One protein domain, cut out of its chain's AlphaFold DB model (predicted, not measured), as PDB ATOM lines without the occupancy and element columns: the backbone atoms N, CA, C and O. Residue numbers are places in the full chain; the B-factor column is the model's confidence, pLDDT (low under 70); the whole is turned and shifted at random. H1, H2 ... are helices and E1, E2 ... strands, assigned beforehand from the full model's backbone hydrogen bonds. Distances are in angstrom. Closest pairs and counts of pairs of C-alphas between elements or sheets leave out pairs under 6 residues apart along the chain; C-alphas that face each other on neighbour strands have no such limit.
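This is residues 144 to 224 of the 445 residues of a protein of Megaselia scalaris (UniProt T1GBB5). This domain has little regular structure: loops make most of a small body, with the antiparallel hairpin E1 and E2 toward one end, the short helix H1 toward the other and the longer helix H2 between them along the length. The loop of residues 211 to 217 sticks out. The printed part has 81 residues, only 23 of them in two named helices and two named strands, ordered H1, H2, E1, E2; the class is mixed. It is compact, with a radius of gyration of the C-alphas of 12.8 A and spans of 36 by 30 by 20 A.

E1 is residues 193 to 195 and E2 residues 203 to 205. H2, residues 170 to 182, runs 18.3 A from C-alpha 170 at (-39.511, -47.539, -22.041) to C-alpha 182 at (-25.715, -41.511, -11.570). H1 is residues 148 to 151.

In the hairpin, N 194 and O 204 are 2.9 A apart, within hydrogen-bond range. Residues 166 to 167 pair with residues 194 to 195 of E1, parallel. H2 touches H1 with residues 175 to 179 alone; the closest C-alphas, of Trp 149 and Tyr 179, are 6.1 A apart. H1 is apart from E1 and E2, and H2 from E2. In H2, 8 of 9 O i to N i+4 pairs are within hydrogen-bond range; H1 is too short for such a pair.

The C-alphas farthest apart, of Phe 151 and Leu 215, are 37.5 A apart. The printed part has no cut. The link from H1 to H2 is long, with 18 residues. Confidence is low, with pLDDT under 70, in 34 residues, among them 208 to 224.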
ATOM      1  N   VAL A 144     -38.946 -33.025 -25.946       73.94
ATOM      2  CA  VAL A 144     -39.500 -34.396 -25.951       73.94
ATOM      3  C   VAL A 144     -38.392 -35.455 -26.003       73.94
ATOM      4  O   VAL A 144     -38.280 -36.274 -25.090       73.94
ATOM      5  N   ASP A 145     -37.532 -35.399 -27.028       65.38
ATOM      6  CA  ASP A 145     -36.541 -36.435 -27.365       65.38
ATOM      7  C   ASP A 145     -35.097 -35.908 -27.324       65.38
ATOM      8  O   ASP A 145     -34.381 -35.880 -28.325       65.38
ATOM      9  N   PHE A 146     -34.633 -35.482 -26.147       74.81
ATOM     10  CA  PHE A 146     -33.237 -35.078 -25.955       74.81
ATOM     11  C   PHE A 146     -32.480 -36.121 -25.124       74.81
ATOM     12  O   PHE A 146     -32.744 -36.310 -23.938       74.81
ATOM     13  N   ALA A 147     -31.523 -36.814 -25.752       68.44
ATOM     14  CA  ALA A 147     -30.706 -37.856 -25.125       68.44
ATOM     15  C   ALA A 147     -29.610 -37.255 -24.227       68.44
ATOM     16  O   ALA A 147     -28.417 -37.308 -24.535       68.44
ATOM     17  N   VAL A 148     -30.032 -36.689 -23.095       73.50
ATOM     18  CA  VAL A 148     -29.204 -35.979 -22.105       73.50
ATOM     19  C   VAL A 148     -27.890 -36.719 -21.792       73.50
ATOM     20  O   VAL A 148     -26.824 -36.110 -21.714       73.50
ATOM     21  N   TRP A 149     -27.947 -38.050 -21.690       69.94
ATOM     22  CA  TRP A 149     -26.823 -38.926 -21.342       69.94
ATOM     23  C   TRP A 149     -25.706 -39.013 -22.387       69.94
ATOM     24  O   TRP A 149     -24.583 -39.370 -22.039       69.94
ATOM     25  N   SER A 150     -25.998 -38.734 -23.655       64.56
ATOM     26  CA  SER A 150     -25.017 -38.811 -24.744       64.56
ATOM     27  C   SER A 150     -24.299 -37.486 -24.981       64.56
ATOM     28  O   SER A 150     -23.233 -37.469 -25.592       64.56
ATOM     29  N   PHE A 151     -24.890 -36.379 -24.530       63.62
ATOM     30  CA  PHE A 151     -24.517 -35.046 -25.000       63.62
ATOM     31  C   PHE A 151     -24.158 -34.068 -23.887       63.62
ATOM     32  O   PHE A 151     -23.538 -33.046 -24.186       63.62
ATOM     33  N   LEU A 152     -24.492 -34.371 -22.630       67.56
ATOM     34  CA  LEU A 152     -24.061 -33.559 -21.500       67.56
ATOM     35  C   LEU A 152     -22.766 -34.097 -20.877       67.56
ATOM     36  O   LEU A 152     -22.658 -35.296 -20.607       67.56
ATOM     37  N   PRO A 153     -21.781 -33.223 -20.618       63.16
ATOM     38  CA  PRO A 153     -20.536 -33.627 -19.990       63.16
ATOM     39  C   PRO A 153     -20.718 -34.050 -18.528       63.16
ATOM     40  O   PRO A 153     -21.532 -33.498 -17.790       63.16
ATOM     41  N   SER A 154     -19.879 -34.984 -18.078       60.75
ATOM     42  CA  SER A 154     -19.898 -35.538 -16.714       60.75
ATOM     43  C   SER A 154     -19.504 -34.536 -15.617       60.75
ATOM     44  O   SER A 154     -19.725 -34.807 -14.443       60.75
ATOM     45  N   TYR A 155     -18.905 -33.399 -15.986       61.38
ATOM     46  CA  TYR A 155     -18.362 -32.380 -15.073       61.38
ATOM     47  C   TYR A 155     -19.324 -31.205 -14.796       61.38
ATOM     48  O   TYR A 155     -18.895 -30.163 -14.304       61.38
ATOM     49  N   MET A 156     -20.603 -31.319 -15.163       65.81
ATOM     50  CA  MET A 156     -21.589 -30.252 -14.956       65.81
ATOM     51  C   MET A 156     -21.900 -30.056 -13.457       65.81
ATOM     52  O   MET A 156     -21.988 -31.023 -12.706       65.81
ATOM     53  N   ASN A 157     -22.077 -28.800 -13.023       64.75
ATOM     54  CA  ASN A 157     -22.282 -28.452 -11.604       64.75
ATOM     55  C   ASN A 157     -23.753 -28.203 -11.219       64.75
ATOM     56  O   ASN A 157     -24.134 -28.448 -10.077       64.75
ATOM     57  N   ASP A 158     -24.576 -27.708 -12.148       72.25
ATOM     58  CA  ASP A 158     -25.987 -27.380 -11.918       72.25
ATOM     59  C   ASP A 158     -26.782 -27.607 -13.212       72.25
ATOM     60  O   ASP A 158     -26.473 -26.999 -14.241       72.25
ATOM     61  N   LEU A 159     -27.768 -28.506 -13.163       81.50
ATOM     62  CA  LEU A 159     -28.686 -28.811 -14.264       81.50
ATOM     63  C   LEU A 159     -30.122 -28.891 -13.747       81.50
ATOM     64  O   LEU A 159     -30.389 -29.525 -12.720       81.50
ATOM     65  N   ARG A 160     -31.044 -28.286 -14.498       84.00
ATOM     66  CA  ARG A 160     -32.492 -28.358 -14.267       84.00
ATOM     67  C   ARG A 160     -33.217 -28.755 -15.548       84.00
ATOM     68  O   ARG A 160     -32.935 -28.184 -16.602       84.00
ATOM     69  N   LEU A 161     -34.090 -29.759 -15.456       85.19
ATOM     70  CA  LEU A 161     -34.755 -30.426 -16.590       85.19
ATOM     71  C   LEU A 161     -36.270 -30.617 -16.399       85.19
ATOM     72  O   LEU A 161     -36.952 -31.073 -17.322       85.19
ATOM     73  N   ALA A 162     -36.812 -30.339 -15.213       84.38
ATOM     74  CA  ALA A 162     -38.224 -30.551 -14.911       84.38
ATOM     75  C   ALA A 162     -39.131 -29.648 -15.766       84.38
ATOM     76  O   ALA A 162     -38.694 -28.646 -16.319       84.38
ATOM     77  N   GLY A 163     -40.408 -30.011 -15.894       79.25
ATOM     78  CA  GLY A 163     -41.377 -29.209 -16.652       79.25
ATOM     79  C   GLY A 163     -41.270 -29.318 -18.178       79.25
ATOM     80  O   GLY A 163     -41.883 -28.515 -18.866       79.25
ATOM     81  N   ASN A 164     -40.526 -30.294 -18.707       82.31
ATOM     82  CA  ASN A 164     -40.517 -30.632 -20.134       82.31
ATOM     83  C   ASN A 164     -41.395 -31.868 -20.418       82.31
ATOM     84  O   ASN A 164     -41.449 -32.766 -19.570       82.31
ATOM     85  N   PRO A 165     -42.051 -31.957 -21.592       81.56
ATOM     86  CA  PRO A 165     -42.857 -33.105 -22.011       81.56
ATOM     87  C   PRO A 165     -41.980 -34.281 -22.478       81.56
ATOM     88  O   PRO A 165     -42.058 -34.715 -23.624       81.56
ATOM     89  N   TRP A 166     -41.141 -34.812 -21.583       85.62
ATOM     90  CA  TRP A 166     -40.202 -35.891 -21.900       85.62
ATOM     91  C   TRP A 166     -40.901 -37.132 -22.471       85.62
ATOM     92  O   TRP A 166     -42.002 -37.484 -22.039       85.62
ATOM     93  N   ASN A 167     -40.231 -37.837 -23.381       81.75
ATOM     94  CA  ASN A 167     -40.723 -39.084 -23.963       81.75
ATOM     95  C   ASN A 167     -40.911 -40.188 -22.895       81.75
ATOM     96  O   ASN A 167     -39.991 -40.505 -22.138       81.75
ATOM     97  N   CYS A 168     -42.107 -40.788 -22.834       82.12
ATOM     98  CA  CYS A 168     -42.432 -41.902 -21.928       82.12
ATOM     99  C   CYS A 168     -42.098 -43.307 -22.467       82.12
ATOM    100  O   CYS A 168     -42.418 -44.297 -21.807       82.12
ATOM    101  N   GLN A 169     -41.489 -43.450 -23.645       82.19
ATOM    102  CA  GLN A 169     -41.113 -44.764 -24.172       82.19
ATOM    103  C   GLN A 169     -40.101 -45.469 -23.253       82.19
ATOM    104  O   GLN A 169     -39.134 -44.868 -22.779       82.19
ATOM    105  N   CYS A 170     -40.292 -46.773 -23.020       80.06
ATOM    106  CA  CYS A 170     -39.511 -47.539 -22.041       80.06
ATOM    107  C   CYS A 170     -37.994 -47.517 -22.299       80.06
ATOM    108  O   CYS A 170     -37.205 -47.465 -21.357       80.06
ATOM    109  N   ASN A 171     -37.575 -47.535 -23.567       81.81
ATOM    110  CA  ASN A 171     -36.165 -47.457 -23.965       81.81
ATOM    111  C   ASN A 171     -35.510 -46.124 -23.549       81.81
ATOM    112  O   ASN A 171     -34.370 -46.118 -23.079       81.81
ATOM    113  N   PHE A 172     -36.232 -45.012 -23.700       82.88
ATOM    114  CA  PHE A 172     -35.807 -43.674 -23.317       82.88
ATOM    115  C   PHE A 172     -35.796 -43.543 -21.795       82.88
ATOM    116  O   PHE A 172     -34.766 -43.205 -21.211       82.88
ATOM    117  N   VAL A 173     -36.912 -43.887 -21.141       83.31
ATOM    118  CA  VAL A 173     -37.070 -43.731 -19.690       83.31
ATOM    119  C   VAL A 173     -36.064 -44.577 -18.920       83.31
ATOM    120  O   VAL A 173     -35.490 -44.082 -17.956       83.31
ATOM    121  N   SER A 174     -35.804 -45.819 -19.342       80.69
ATOM    122  CA  SER A 174     -34.819 -46.691 -18.689       80.69
ATOM    123  C   SER A 174     -33.428 -46.040 -18.652       80.69
ATOM    124  O   SER A 174     -32.840 -45.853 -17.585       80.69
ATOM    125  N   ARG A 175     -32.949 -45.555 -19.805       82.19
ATOM    126  CA  ARG A 175     -31.656 -44.857 -19.907       82.19
ATOM    127  C   ARG A 175     -31.646 -43.537 -19.144       82.19
ATOM    128  O   ARG A 175     -30.645 -43.204 -18.507       82.19
ATOM    129  N   PHE A 176     -32.745 -42.784 -19.203       86.31
ATOM    130  CA  PHE A 176     -32.847 -41.504 -18.518       86.31
ATOM    131  C   PHE A 176     -32.839 -41.695 -16.998       86.31
ATOM    132  O   PHE A 176     -32.093 -41.012 -16.302       86.31
ATOM    133  N   LYS A 177     -33.569 -42.688 -16.484       85.88
ATOM    134  CA  LYS A 177     -33.577 -43.072 -15.068       85.88
ATOM    135  C   LYS A 177     -32.175 -43.434 -14.573       85.88
ATOM    136  O   LYS A 177     -31.732 -42.886 -13.563       85.88
ATOM    137  N   ASP A 178     -31.440 -44.266 -15.311       84.56
ATOM    138  CA  ASP A 178     -30.048 -44.612 -14.988       84.56
ATOM    139  C   ASP A 178     -29.119 -43.391 -14.989       84.56
ATOM    140  O   ASP A 178     -28.166 -43.314 -14.209       84.56
ATOM    141  N   TYR A 179     -29.353 -42.439 -15.892       84.88
ATOM    142  CA  TYR A 179     -28.592 -41.198 -15.946       84.88
ATOM    143  C   TYR A 179     -28.883 -40.304 -14.734       84.88
ATOM    144  O   TYR A 179     -27.938 -39.832 -14.100       84.88
ATOM    145  N   LEU A 180     -30.159 -40.126 -14.370       87.06
ATOM    146  CA  LEU A 180     -30.579 -39.331 -13.211       87.06
ATOM    147  C   LEU A 180     -30.077 -39.920 -11.882       87.06
ATOM    148  O   LEU A 180     -29.738 -39.163 -10.975       87.06
ATOM    149  N   HIS A 181     -29.994 -41.249 -11.763       85.31
ATOM    150  CA  HIS A 181     -29.421 -41.910 -10.584       85.31
ATOM    151  C   HIS A 181     -27.912 -41.686 -10.446       85.31
ATOM    152  O   HIS A 181     -27.412 -41.549  -9.331       85.31
ATOM    153  N   ARG A 182     -27.178 -41.659 -11.566       82.69
ATOM    154  CA  ARG A 182     -25.715 -41.511 -11.570       82.69
ATOM    155  C   ARG A 182     -25.242 -40.071 -11.365       82.69
ATOM    156  O   ARG A 182     -24.111 -39.873 -10.929       82.69
ATOM    157  N   HIS A 183     -26.076 -39.075 -11.663       83.12
ATOM    158  CA  HIS A 183     -25.660 -37.673 -11.711       83.12
ATOM    159  C   HIS A 183     -26.408 -36.804 -10.694       83.12
ATOM    160  O   HIS A 183     -27.507 -36.304 -10.932       83.12
ATOM    161  N   ASN A 184     -25.756 -36.557  -9.556       83.31
ATOM    162  CA  ASN A 184     -26.328 -35.776  -8.455       83.31
ATOM    163  C   ASN A 184     -26.424 -34.264  -8.724       83.31
ATOM    164  O   ASN A 184     -27.131 -33.584  -7.982       83.31
ATOM    165  N   PHE A 185     -25.751 -33.744  -9.759       80.25
ATOM    166  CA  PHE A 185     -25.784 -32.319 -10.126       80.25
ATOM    167  C   PHE A 185     -27.140 -31.853 -10.686       80.25
ATOM    168  O   PHE A 185     -27.377 -30.651 -10.809       80.25
ATOM    169  N   ILE A 186     -28.038 -32.792 -11.008       85.94
ATOM    170  CA  ILE A 186     -29.400 -32.519 -11.477       85.94
ATOM    171  C   ILE A 186     -30.278 -32.208 -10.264       85.94
ATOM    172  O   ILE A 186     -30.642 -33.106  -9.491       85.94
ATOM    173  N   GLN A 187     -30.592 -30.927 -10.082       84.88
ATOM    174  CA  GLN A 187     -31.189 -30.406  -8.848       84.88
ATOM    175  C   GLN A 187     -32.670 -30.768  -8.703       84.88
ATOM    176  O   GLN A 187     -33.164 -30.985  -7.599       84.88
ATOM    177  N   ASP A 188     -33.393 -30.849  -9.817       84.94
ATOM    178  CA  ASP A 188     -34.839 -31.071  -9.878       84.94
ATOM    179  C   ASP A 188     -35.213 -32.497 -10.312       84.94
ATOM    180  O   ASP A 188     -36.357 -32.748 -10.691       84.94
ATOM    181  N   ARG A 189     -34.284 -33.457 -10.193       86.88
ATOM    182  CA  ARG A 189     -34.435 -34.844 -10.675       86.88
ATOM    183  C   ARG A 189     -35.708 -35.569 -10.212       86.88
ATOM    184  O   ARG A 189     -36.263 -36.353 -10.971       86.88
ATOM    185  N   TYR A 190     -36.201 -35.288  -9.003       86.06
ATOM    186  CA  TYR A 190     -37.431 -35.891  -8.454       86.06
ATOM    187  C   TYR A 190     -38.725 -35.240  -8.972       86.06
ATOM    188  O   TYR A 190     -39.813 -35.743  -8.718       86.06
ATOM    189  N   LYS A 191     -38.623 -34.103  -9.671       86.44
ATOM    190  CA  LYS A 191     -39.754 -33.384 -10.280       86.44
ATOM    191  C   LYS A 191     -39.907 -33.690 -11.774       86.44
ATOM    192  O   LYS A 191     -40.858 -33.213 -12.389       86.44
ATOM    193  N   ILE A 192     -38.985 -34.456 -12.362       87.44
ATOM    194  CA  ILE A 192     -38.998 -34.806 -13.784       87.44
ATOM    195  C   ILE A 192     -40.111 -35.825 -14.053       87.44
ATOM    196  O   ILE A 192     -40.184 -36.885 -13.422       87.44
ATOM    197  N   LYS A 193     -40.969 -35.491 -15.017       86.06
ATOM    198  CA  LYS A 193     -42.091 -36.312 -15.474       86.06
ATOM    199  C   LYS A 193     -42.004 -36.505 -16.983       86.06
ATOM    200  O   LYS A 193     -41.514 -35.614 -17.666       86.06
ATOM    201  N   CYS A 194     -42.489 -37.625 -17.495       85.38
ATOM    202  CA  CYS A 194     -42.677 -37.831 -18.929       85.38
ATOM    203  C   CYS A 194     -44.168 -37.725 -19.289       85.38
ATOM    204  O   CYS A 194     -45.026 -37.854 -18.410       85.38
ATOM    205  N   THR A 195     -44.470 -37.508 -20.573       80.69
ATOM    206  CA  THR A 195     -45.843 -37.458 -21.113       80.69
ATOM    207  C   THR A 195     -46.041 -38.549 -22.171       80.69
ATOM    208  O   THR A 195     -45.212 -38.703 -23.068       80.69
ATOM    209  N   ALA A 196     -47.121 -39.330 -22.072       71.38
ATOM    210  CA  ALA A 196     -47.441 -40.360 -23.060       71.38
ATOM    211  C   ALA A 196     -48.231 -39.753 -24.231       71.38
ATOM    212  O   ALA A 196     -49.214 -39.046 -24.029       71.38
ATOM    213  N   THR A 197     -47.840 -40.065 -25.469       59.16
ATOM    214  CA  THR A 197     -48.469 -39.527 -26.692       59.16
ATOM    215  C   THR A 197     -49.954 -39.874 -26.836       59.16
ATOM    216  O   THR A 197     -50.667 -39.192 -27.562       59.16
ATOM    217  N   ASN A 198     -50.427 -40.914 -26.141       59.75
ATOM    218  CA  ASN A 198     -51.779 -41.451 -26.310       59.75
ATOM    219  C   ASN A 198     -52.821 -40.813 -25.372       59.75
ATOM    220  O   ASN A 198     -54.007 -41.014 -25.594       59.75
ATOM    221  N   ASN A 199     -52.395 -40.028 -24.377       55.12
ATOM    222  CA  ASN A 199     -53.248 -39.220 -23.500       55.12
ATOM    223  C   ASN A 199     -52.465 -37.955 -23.118       55.12
ATOM    224  O   ASN A 199     -51.654 -37.973 -22.195       55.12
ATOM    225  N   SER A 200     -52.709 -36.840 -23.810       54.41
ATOM    226  CA  SER A 200     -51.965 -35.570 -23.693       54.41
ATOM    227  C   SER A 200     -52.013 -34.878 -22.314       54.41
ATOM    228  O   SER A 200     -51.450 -33.798 -22.157       54.41
ATOM    229  N   LEU A 201     -52.657 -35.487 -21.313       56.50
ATOM    230  CA  LEU A 201     -52.839 -34.959 -19.956       56.50
ATOM    231  C   LEU A 201     -52.341 -35.909 -18.847       56.50
ATOM    232  O   LEU A 201     -52.432 -35.561 -17.670       56.50
ATOM    233  N   GLU A 202     -51.810 -37.094 -19.181       66.44
ATOM    234  CA  GLU A 202     -51.266 -38.027 -18.184       66.44
ATOM    235  C   GLU A 202     -49.739 -37.918 -18.077       66.44
ATOM    236  O   GLU A 202     -48.996 -38.220 -19.013       66.44
ATOM    237  N   TYR A 203     -49.274 -37.502 -16.895       70.12
ATOM    238  CA  TYR A 203     -47.857 -37.367 -16.566       70.12
ATOM    239  C   TYR A 203     -47.394 -38.499 -15.649       70.12
ATOM    240  O   TYR A 203     -48.007 -38.742 -14.608       70.12
ATOM    241  N   TYR A 204     -46.257 -39.112 -15.975       77.62
ATOM    242  CA  TYR A 204     -45.655 -40.175 -15.167       77.62
ATOM    243  C   TYR A 204     -44.321 -39.723 -14.574       77.62
ATOM    244  O   TYR A 204     -43.495 -39.126 -15.266       77.62
ATOM    245  N   THR A 205     -44.081 -40.001 -13.293       78.62
ATOM    246  CA  THR A 205     -42.817 -39.657 -12.617       78.62
ATOM    247  C   THR A 205     -41.712 -40.655 -12.964       78.62
ATOM    248  O   THR A 205     -41.927 -41.865 -12.881       78.62
ATOM    249  N   ILE A 206     -40.514 -40.159 -13.302       82.19
ATOM    250  CA  ILE A 206     -39.361 -41.011 -13.664       82.19
ATOM    251  C   ILE A 206     -38.619 -41.530 -12.420       82.19
ATOM    252  O   ILE A 206     -38.196 -42.688 -12.378       82.19
ATOM    253  N   LEU A 207     -38.472 -40.685 -11.393       80.19
ATOM    254  CA  LEU A 207     -37.865 -41.021 -10.103       80.19
ATOM    255  C   LEU A 207     -38.850 -40.762  -8.962       80.19
ATOM    256  O   LEU A 207     -39.475 -39.705  -8.920       80.19
ATOM    257  N   SER A 208     -38.928 -41.689  -8.008       69.88
ATOM    258  CA  SER A 208     -39.664 -41.502  -6.757       69.88
ATOM    259  C   SER A 208     -38.810 -40.751  -5.728       69.88
ATOM    260  O   SER A 208     -37.590 -40.928  -5.649       69.88
ATOM    261  N   ASN A 209     -39.441 -39.869  -4.948       69.56
ATOM    262  CA  ASN A 209     -38.760 -39.129  -3.887       69.56
ATOM    263  C   ASN A 209     -38.664 -39.998  -2.618       69.56
ATOM    264  O   ASN A 209     -39.703 -40.304  -2.037       69.56
ATOM    265  N   PRO A 210     -37.458 -40.337  -2.126       64.19
ATOM    266  CA  PRO A 210     -37.292 -41.186  -0.945       64.19
ATOM    267  C   PRO A 210     -37.775 -40.549   0.370       64.19
ATOM    268  O   PRO A 210     -37.829 -41.234   1.384       64.19
ATOM    269  N   LYS A 211     -38.092 -39.245   0.384       60.31
ATOM    270  CA  LYS A 211     -38.579 -38.526   1.576       60.31
ATOM    271  C   LYS A 211     -40.104 -38.420   1.679       60.31
ATOM    272  O   LYS A 211     -40.587 -37.931   2.694       60.31
ATOM    273  N   ASN A 212     -40.850 -38.856   0.664       56.91
ATOM    274  CA  ASN A 212     -42.310 -38.854   0.702       56.91
ATOM    275  C   ASN A 212     -42.795 -40.212   1.225       56.91
ATOM    276  O   ASN A 212     -43.225 -41.062   0.451       56.91
ATOM    277  N   ASN A 213     -42.689 -40.414   2.537       49.97
ATOM    278  CA  ASN A 213     -43.526 -41.399   3.207       49.97
ATOM    279  C   ASN A 213     -44.856 -40.710   3.532       49.97
ATOM    280  O   ASN A 213     -44.844 -39.648   4.143       49.97
ATOM    281  N   GLU A 214     -45.950 -41.355   3.127       44.19
ATOM    282  CA  GLU A 214     -47.359 -41.055   3.432       44.19
ATOM    283  C   GLU A 214     -48.116 -40.082   2.506       44.19
ATOM    284  O   GLU A 214     -47.830 -38.894   2.410       44.19
ATOM    285  N   LEU A 215     -49.134 -40.675   1.859       46.75
ATOM    286  CA  LEU A 215     -50.480 -40.138   1.622       46.75
ATOM    287  C   LEU A 215     -50.552 -38.715   1.049       46.75
ATOM    288  O   LEU A 215     -50.916 -37.792   1.758       46.75
ATOM    289  N   ASP A 216     -50.239 -38.554  -0.239       37.69
ATOM    290  CA  ASP A 216     -51.042 -37.757  -1.181       37.69
ATOM    291  C   ASP A 216     -50.395 -37.765  -2.577       37.69
ATOM    292  O   ASP A 216     -49.186 -37.589  -2.737       37.69
ATOM    293  N   VAL A 217     -51.246 -37.925  -3.595       44.06
ATOM    294  CA  VAL A 217     -50.963 -38.068  -5.037       44.06
ATOM    295  C   VAL A 217     -50.588 -39.495  -5.463       44.06
ATOM    296  O   VAL A 217     -49.481 -39.968  -5.215       44.06
ATOM    297  N   GLU A 218     -51.500 -40.151  -6.196       44.81
ATOM    298  CA  GLU A 218     -51.204 -41.299  -7.064       44.81
ATOM    299  C   GLU A 218     -50.050 -40.934  -8.014       44.81
ATOM    300  O   GLU A 218     -50.245 -40.404  -9.111       44.81
ATOM    301  N   GLN A 219     -48.810 -41.179  -7.596       51.97
ATOM    302  CA  GLN A 219     -47.660 -41.101  -8.485       51.97
ATOM    303  C   GLN A 219     -47.747 -42.292  -9.433       51.97
ATOM    304  O   GLN A 219     -47.305 -43.394  -9.113       51.97
ATOM    305  N   LYS A 220     -48.355 -42.078 -10.605       55.62
ATOM    306  CA  LYS A 220     -48.348 -43.051 -11.698       55.62
ATOM    307  C   LYS A 220     -46.897 -43.271 -12.128       55.62
ATOM    308  O   LYS A 220     -46.296 -42.460 -12.834       55.62
ATOM    309  N   GLN A 221     -46.314 -44.359 -11.643       57.69
ATOM    310  CA  GLN A 221     -44.986 -44.810 -12.026       57.69
ATOM    311  C   GLN A 221     -45.092 -45.619 -13.321       57.69
ATOM    312  O   GLN A 221     -45.993 -46.441 -13.476       57.69
ATOM    313  N   ILE A 222     -44.178 -45.386 -14.262       64.62
ATOM    314  CA  ILE A 222     -44.173 -46.139 -15.521       64.62
ATOM    315  C   ILE A 222     -43.802 -47.599 -15.229       64.62
ATOM    316  O   ILE A 222     -42.797 -47.832 -14.545       64.62
ATOM    317  N   PRO A 223     -44.534 -48.585 -15.775       53.66
ATOM    318  CA  PRO A 223     -44.202 -49.998 -15.651       53.66
ATOM    319  C   PRO A 223     -43.065 -50.372 -16.618       53.66
ATOM    320  O   PRO A 223     -43.199 -51.253 -17.460       53.66
ATOM    321  N   CYS A 224     -41.923 -49.687 -16.535       61.09
ATOM    322  CA  CYS A 224     -40.699 -50.166 -17.168       61.09
ATOM    323  C   CYS A 224     -40.088 -51.213 -16.231       61.09
ATOM    324  O   CYS A 224     -39.469 -50.861 -15.225       61.09
TER     325      CYS A 224